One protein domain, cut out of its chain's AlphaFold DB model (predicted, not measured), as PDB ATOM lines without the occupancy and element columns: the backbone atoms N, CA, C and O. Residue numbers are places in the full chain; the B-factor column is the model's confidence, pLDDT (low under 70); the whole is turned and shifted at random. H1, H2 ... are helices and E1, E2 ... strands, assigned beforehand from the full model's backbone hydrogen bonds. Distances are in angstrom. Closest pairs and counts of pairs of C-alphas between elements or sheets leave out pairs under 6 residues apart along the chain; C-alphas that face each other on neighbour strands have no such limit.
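AT A GLANCE: This is residues 2 to 18 and 83 to 121 of the 129 residues of an uncharacterized protein of Thiothrix unzii (UniProt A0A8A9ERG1). What is the main shape? A strongly twisted ribbon of three antiparallel strands, E1 E2 E3, makes the long axis, and residues 2 to 18 loop past it, pairing briefly beside both edge strands, with the short helix H1 between these pairings. What is it made of? The printed part has 56 residues, under half of them in named elements, in the chain order H1, E1, E2, E3; the class is mixed, helices and strands. How large is it? It is compact, with a radius of gyration of the C-alphas of 11.2 A, and elongated, spanning 34 by 22 by 21 A.

IN THESE COORDINATES: Where are the strands? E2 is residues 100 to 107, 22.7 A long; E3, residues 112 to 119, is 22.8 A and ends at C-alpha 119 (278.098, 240.774, 334.785); E1, residues 89 to 93, is 12.8 A. Where is the helix? H1, residues 6 to 11, is 8.8 A long and begins at C-alpha 6 (273.222, 228.723, 323.806).

HOW THE PARTS SIT: How do the strands pair? They form a meander, each strand the antiparallel neighbour of the one before. In the hairpin of E2 and E3, N 105 and O 114 are 2.9 A apart; in that of E1 and E2, N 91 and O 104 are 2.8 A apart, both within hydrogen-bond range. Where is H1? It is on the sheet but only grazes it, with residues 6 to 10; its closest C-alphas to E1 are Ala 6 and Ser 93, 7.3 A. Each O i to N i+4 pair in H1 is within hydrogen-bond range. What else pairs? Residues 3 to 4 pair parallel with 92 to 93 of E1, and 15 to 16 with 112 to 113 of E3.

THE WHOLE: Is anything missing? Residues 19 to 82 are not printed; C-alphas 18 and 83 are 12.5 A apart across the cut. Where is confidence low? The model's pLDDT is under 70 at residue 2, residues 94 to 100 and residues 118 to 121.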
ATOM      1  N   GLU A   2     266.392 239.295 318.518       66.38
ATOM      2  CA  GLU A   2     265.705 238.027 318.713       66.38
ATOM      3  C   GLU A   2     266.295 237.280 319.922       66.38
ATOM      4  O   GLU A   2     267.512 237.334 320.159       66.38
ATOM      5  N   PRO A   3     265.438 236.634 320.720       72.25
ATOM      6  CA  PRO A   3     265.874 235.780 321.806       72.25
ATOM      7  C   PRO A   3     266.450 234.449 321.291       72.25
ATOM      8  O   PRO A   3     265.821 233.792 320.466       72.25
ATOM      9  N   LEU A   4     267.605 234.014 321.804       78.12
ATOM     10  CA  LEU A   4     268.243 232.741 321.431       78.12
ATOM     11  C   LEU A   4     268.927 232.100 322.644       78.12
ATOM     12  O   LEU A   4     269.402 232.813 323.520       78.12
ATOM     13  N   ASP A   5     268.971 230.769 322.708       81.25
ATOM     14  CA  ASP A   5     269.617 230.029 323.800       81.25
ATOM     15  C   ASP A   5     270.888 229.327 323.303       81.25
ATOM     16  O   ASP A   5     270.904 228.749 322.215       81.25
ATOM     17  N   ALA A   6     271.947 229.363 324.113       81.06
ATOM     18  CA  ALA A   6     273.222 228.723 323.806       81.06
ATOM     19  C   ALA A   6     273.095 227.194 323.751       81.06
ATOM     20  O   ALA A   6     273.722 226.564 322.906       81.06
ATOM     21  N   ALA A   7     272.252 226.594 324.600       82.50
ATOM     22  CA  ALA A   7     272.031 225.146 324.584       82.50
ATOM     23  C   ALA A   7     271.435 224.681 323.246       82.50
ATOM     24  O   ALA A   7     271.936 223.740 322.639       82.50
ATOM     25  N   LYS A   8     270.450 225.427 322.729       85.19
ATOM     26  CA  LYS A   8     269.839 225.160 321.418       85.19
ATOM     27  C   LYS A   8     270.833 225.285 320.263       85.19
ATOM     28  O   LYS A   8     270.714 224.568 319.277       85.19
ATOM     29  N   LEU A   9     271.810 226.189 320.370       85.50
ATOM     30  CA  LEU A   9     272.876 226.316 319.373       85.50
ATOM     31  C   LEU A   9     273.797 225.092 319.378       85.50
ATOM     32  O   LEU A   9     274.120 224.572 318.314       85.50
ATOM     33  N   ILE A  10     274.172 224.603 320.559       86.62
ATOM     34  CA  ILE A  10     275.005 223.401 320.696       86.62
ATOM     35  C   ILE A  10     274.260 222.169 320.159       86.62
ATOM     36  O   ILE A  10     274.829 221.406 319.384       86.62
ATOM     37  N   GLU A  11     272.973 222.014 320.487       87.81
ATOM     38  CA  GLU A  11     272.112 220.947 319.945       87.81
ATOM     39  C   GLU A  11     271.975 221.024 318.415       87.81
ATOM     40  O   GLU A  11     271.946 219.997 317.741       87.81
ATOM     41  N   ALA A  12     271.962 222.234 317.847       86.81
ATOM     42  CA  ALA A  12     271.961 222.466 316.401       86.81
ATOM     43  C   ALA A  12     273.338 222.248 315.729       86.81
ATOM     44  O   ALA A  12     273.480 222.471 314.522       86.81
ATOM     45  N   GLY A  13     274.352 221.823 316.489       88.94
ATOM     46  CA  GLY A  13     275.694 221.517 315.993       88.94
ATOM     47  C   GLY A  13     276.605 222.734 315.836       88.94
ATOM     48  O   GLY A  13     277.500 222.702 314.992       88.94
ATOM     49  N   TYR A  14     276.372 223.813 316.590       90.19
ATOM     50  CA  TYR A  14     277.287 224.954 316.634       90.19
ATOM     51  C   TYR A  14     278.415 224.742 317.650       90.19
ATOM     52  O   TYR A  14     278.192 224.241 318.754       90.19
ATOM     53  N   THR A  15     279.609 225.225 317.312       89.31
ATOM     54  CA  THR A  15     280.802 225.164 318.169       89.31
ATOM     55  C   THR A  15     281.059 226.510 318.851       89.31
ATOM     56  O   THR A  15     281.011 227.563 318.209       89.31
ATOM     57  N   GLU A  16     281.356 226.487 320.152       86.75
ATOM     58  CA  GLU A  16     281.729 227.690 320.904       86.75
ATOM     59  C   GLU A  16     283.198 228.077 320.630       86.75
ATOM     60  O   GLU A  16     284.096 227.254 320.797       86.75
ATOM     61  N   ASP A  17     283.451 229.332 320.239       86.19
ATOM     62  CA  ASP A  17     284.794 229.884 319.999       86.19
ATOM     63  C   ASP A  17     285.175 230.921 321.080       86.19
ATOM     64  O   ASP A  17     284.846 232.109 320.964       86.19
ATOM     65  N   PRO A  18     285.896 230.516 322.141       81.62
ATOM     66  CA  PRO A  18     286.344 231.438 323.183       81.62
ATOM     67  C   PRO A  18     287.466 232.380 322.713       81.62
ATOM     68  O   PRO A  18     287.702 233.415 323.343       81.62
ATOM     69  N   PHE A  83     286.433 232.103 311.672       81.88
ATOM     70  CA  PHE A  83     286.445 231.012 310.700       81.88
ATOM     71  C   PHE A  83     286.002 231.465 309.309       81.88
ATOM     72  O   PHE A  83     286.649 231.133 308.326       81.88
ATOM     73  N   SER A  84     284.910 232.230 309.223       83.31
ATOM     74  CA  SER A  84     284.355 232.686 307.940       83.31
ATOM     75  C   SER A  84     284.715 234.128 307.585       83.31
ATOM     76  O   SER A  84     284.487 234.547 306.457       83.31
ATOM     77  N   GLY A  85     285.230 234.923 308.529       82.12
ATOM     78  CA  GLY A  85     285.461 236.360 308.337       82.12
ATOM     79  C   GLY A  85     284.182 237.206 308.284       82.12
ATOM     80  O   GLY A  85     284.257 238.421 308.113       82.12
ATOM     81  N   LEU A  86     283.007 236.593 308.447       85.50
ATOM     82  CA  LEU A  86     281.710 237.247 308.280       85.50
ATOM     83  C   LEU A  86     281.183 237.876 309.571       85.50
ATOM     84  O   LEU A  86     281.506 237.401 310.664       85.50
ATOM     85  N   PRO A  87     280.339 238.919 309.474       83.75
ATOM     86  CA  PRO A  87     279.763 239.571 310.641       83.75
ATOM     87  C   PRO A  87     278.863 238.620 311.432       83.75
ATOM     88  O   PRO A  87     277.939 237.997 310.911       83.75
ATOM     89  N   LEU A  88     279.124 238.548 312.732       85.25
ATOM     90  CA  LEU A  88     278.354 237.777 313.690       85.25
ATOM     91  C   LEU A  88     277.054 238.503 314.024       85.25
ATOM     92  O   LEU A  88     277.041 239.694 314.346       85.25
ATOM     93  N   LYS A  89     275.955 237.755 314.008       86.81
ATOM     94  CA  LYS A  89     274.641 238.252 314.409       86.81
ATOM     95  C   LYS A  89     274.524 238.230 315.928       86.81
ATOM     96  O   LYS A  89     274.884 237.249 316.578       86.81
ATOM     97  N   LYS A  90     274.015 239.324 316.489       86.00
ATOM     98  CA  LYS A  90     273.877 239.528 317.932       86.00
ATOM     99  C   LYS A  90     272.486 239.117 318.415       86.00
ATOM    100  O   LYS A  90     271.488 239.737 318.045       86.00
ATOM    101  N   TYR A  91     272.445 238.143 319.313       84.62
ATOM    102  CA  TYR A  91     271.242 237.632 319.962       84.62
ATOM    103  C   TYR A  91     271.305 237.850 321.474       84.62
ATOM    104  O   TYR A  91     272.380 237.940 322.075       84.62
ATOM    105  N   ARG A  92     270.135 237.958 322.105       80.19
ATOM    106  CA  ARG A  92     270.026 238.065 323.564       80.19
ATOM    107  C   ARG A  92     269.682 236.693 324.136       80.19
ATOM    108  O   ARG A  92     268.753 236.061 323.640       80.19
ATOM    109  N   SER A  93     270.388 236.277 325.188       75.12
ATOM    110  CA  SER A  93     270.070 235.025 325.878       75.12
ATOM    111  C   SER A  93     268.674 235.086 326.503       75.12
ATOM    112  O   SER A  93     268.317 236.085 327.141       75.12
ATOM    113  N   LEU A  94     267.878 234.035 326.294       65.69
ATOM    114  CA  LEU A  94     266.552 233.865 326.905       65.69
ATOM    115  C   LEU A  94     266.622 233.456 328.371       65.69
ATOM    116  O   LEU A  94     265.697 233.733 329.133       65.69
ATOM    117  N   VAL A  95     267.694 232.768 328.755       60.03
ATOM    118  CA  VAL A  95     267.760 232.070 330.031       60.03
ATOM    119  C   VAL A  95     268.666 232.856 330.973       60.03
ATOM    120  O   VAL A  95     269.858 232.999 330.699       60.03
ATOM    121  N   PRO A  96     268.165 233.347 332.120       54.41
ATOM    122  CA  PRO A  96     269.003 233.967 333.133       54.41
ATOM    123  C   PRO A  96     269.720 232.866 333.929       54.41
ATOM    124  O   PRO A  96     269.476 232.683 335.116       54.41
ATOM    125  N   LYS A  97     270.588 232.085 333.273       56.12
ATOM    126  CA  LYS A  97     271.447 231.103 333.956       56.12
ATOM    127  C   LYS A  97     272.601 231.780 334.700       56.12
ATOM    128  O   LYS A  97     273.128 231.213 335.649       56.12
ATOM    129  N   THR A  98     272.983 232.992 334.298       57.75
ATOM    130  CA  THR A  98     274.055 233.773 334.928       57.75
ATOM    131  C   THR A  98     273.547 235.126 335.433       57.75
ATOM    132  O   THR A  98     272.677 235.733 334.805       57.75
ATOM    133  N   PRO A  99     274.073 235.639 336.566       55.25
ATOM    134  CA  PRO A  99     273.735 236.966 337.076       55.25
ATOM    135  C   PRO A  99     274.321 238.053 336.157       55.25
ATOM    136  O   PRO A  99     275.389 238.611 336.404       55.25
ATOM    137  N   GLY A 100     273.630 238.352 335.058       61.44
ATOM    138  CA  GLY A 100     274.101 239.301 334.055       61.44
ATOM    139  C   GLY A 100     273.233 239.345 332.800       61.44
ATOM    140  O   GLY A 100     272.287 238.577 332.641       61.44
ATOM    141  N   ARG A 101     273.548 240.280 331.898       70.38
ATOM    142  CA  ARG A 101     273.016 240.263 330.528       70.38
ATOM    143  C   ARG A 101     273.970 239.442 329.667       70.38
ATOM    144  O   ARG A 101     275.050 239.920 329.326       70.38
ATOM    145  N   GLU A 102     273.573 238.224 329.327       78.62
ATOM    146  CA  GLU A 102     274.297 237.393 328.365       78.62
ATOM    147  C   GLU A 102     273.887 237.759 326.929       78.62
ATOM    148  O   GLU A 102     272.701 237.849 326.589       78.62
ATOM    149  N   LEU A 103     274.895 238.004 326.094       84.88
ATOM    150  CA  LEU A 103     274.767 238.250 324.663       84.88
ATOM    151  C   LEU A 103     275.469 237.125 323.905       84.88
ATOM    152  O   LEU A 103     276.600 236.772 324.236       84.88
ATOM    153  N   LEU A 104     274.809 236.611 322.875       86.25
ATOM    154  CA  LEU A 104     275.338 235.579 321.990       86.25
ATOM    155  C   LEU A 104     275.657 236.204 320.634       86.25
ATOM    156  O   LEU A 104     274.841 236.938 320.077       86.25
ATOM    157  N   TYR A 105     276.839 235.916 320.107       87.50
ATOM    158  CA  TYR A 105     277.272 236.332 318.778       87.50
ATOM    159  C   TYR A 105     277.424 235.080 317.927       87.50
ATOM    160  O   TYR A 105     278.258 234.237 318.241       87.50
ATOM    161  N   VAL A 106     276.596 234.937 316.892       88.50
ATOM    162  CA  VAL A 106     276.448 233.688 316.131       88.50
ATOM    163  C   VAL A 106     276.770 233.919 314.658       88.50
ATOM    164  O   VAL A 106     276.283 234.882 314.058       88.50
ATOM    165  N   CYS A 107     277.563 233.024 314.068       90.06
ATOM    166  CA  CYS A 107     277.784 232.944 312.627       90.06
ATOM    167  C   CYS A 107     277.082 231.689 312.095       90.06
ATOM    168  O   CYS A 107     277.561 230.581 312.350       90.06
ATOM    169  N   PRO A 108     275.970 231.836 311.354       86.88
ATOM    170  CA  PRO A 108     275.265 230.692 310.779       86.88
ATOM    171  C   PRO A 108     276.121 229.886 309.796       86.88
ATOM    172  O   PRO A 108     276.003 228.669 309.733       86.88
ATOM    173  N   GLU A 109     277.002 230.560 309.054       86.75
ATOM    174  CA  GLU A 109     277.768 229.947 307.965       86.75
ATOM    175  C   GLU A 109     278.911 229.064 308.465       86.75
ATOM    176  O   GLU A 109     279.062 227.936 308.009       86.75
ATOM    177  N   SER A 110     279.681 229.532 309.452       85.44
ATOM    178  CA  SER A 110     280.738 228.721 310.070       85.44
ATOM    179  C   SER A 110     280.231 227.819 311.195       85.44
ATOM    180  O   SER A 110     281.035 227.123 311.807       85.44
ATOM    181  N   LYS A 111     278.926 227.849 311.502       87.81
ATOM    182  CA  LYS A 111     278.324 227.186 312.671       87.81
ATOM    183  C   LYS A 111     279.109 227.446 313.961       87.81
ATOM    184  O   LYS A 111     279.331 226.548 314.767       87.81
ATOM    185  N   THR A 112     279.548 228.684 314.166       87.88
ATOM    186  CA  THR A 112     280.282 229.071 315.376       87.88
ATOM    187  C   THR A 112     279.556 230.160 316.138       87.88
ATOM    188  O   THR A 112     278.814 230.963 315.566       87.88
ATOM    189  N   PHE A 113     279.761 230.194 317.449       88.88
ATOM    190  CA  PHE A 113     279.257 231.270 318.287       88.88
ATOM    191  C   PHE A 113     280.215 231.585 319.430       88.88
ATOM    192  O   PHE A 113     281.033 230.758 319.817       88.88
ATOM    193  N   PHE A 114     280.090 232.775 320.006       88.31
ATOM    194  CA  PHE A 114     280.693 233.075 321.300       88.31
ATOM    195  C   PHE A 114     279.700 233.815 322.191       88.31
ATOM    196  O   PHE A 114     278.822 234.547 321.719       88.31
ATOM    197  N   ARG A 115     279.848 233.632 323.502       86.50
ATOM    198  CA  ARG A 115     279.040 234.313 324.518       86.50
ATOM    199  C   ARG A 115     279.824 235.438 325.174       86.50
ATOM    200  O   ARG A 115     281.020 235.326 325.426       86.50
ATOM    201  N   ARG A 116     279.127 236.524 325.492       81.69
ATOM    202  CA  ARG A 116     279.643 237.618 326.312       81.69
ATOM    203  C   ARG A 116     278.690 237.859 327.468       81.69
ATOM    204  O   ARG A 116     277.541 238.249 327.265       81.69
ATOM    205  N   ILE A 117     279.186 237.657 328.682       78.00
ATOM    206  CA  ILE A 117     278.418 237.884 329.903       78.00
ATOM    207  C   ILE A 117     278.749 239.286 330.405       78.00
ATOM    208  O   ILE A 117     279.844 239.542 330.899       78.00
ATOM    209  N   HIS A 118     277.793 240.205 330.304       69.06
ATOM    210  CA  HIS A 118     277.873 241.452 331.052       69.06
ATOM    211  C   HIS A 118     277.417 241.166 332.478       69.06
ATOM    212  O   HIS A 118     276.214 241.196 332.766       69.06
ATOM    213  N   ALA A 119     278.367 240.846 333.357       58.12
ATOM    214  CA  ALA A 119     278.098 240.774 334.785       58.12
ATOM    215  C   ALA A 119     277.480 242.110 335.219       58.12
ATOM    216  O   ALA A 119     278.029 243.177 334.930       58.12
ATOM    217  N   LYS A 120     276.319 242.076 335.885       51.78
ATOM    218  CA  LYS A 120     275.879 243.277 336.602       51.78
ATOM    219  C   LYS A 120     276.936 243.555 337.675       51.78
ATOM    220  O   LYS A 120     277.324 242.603 338.360       51.78
ATOM    221  N   PRO A 121     277.388 244.807 337.866       47.00
ATOM    222  CA  PRO A 121     278.160 245.121 339.056       47.00
ATOM    223  C   PRO A 121     277.323 244.687 340.263       47.00
ATOM    224  O   PRO A 121     276.158 245.074 340.388       47.00
TER     225      PRO A 121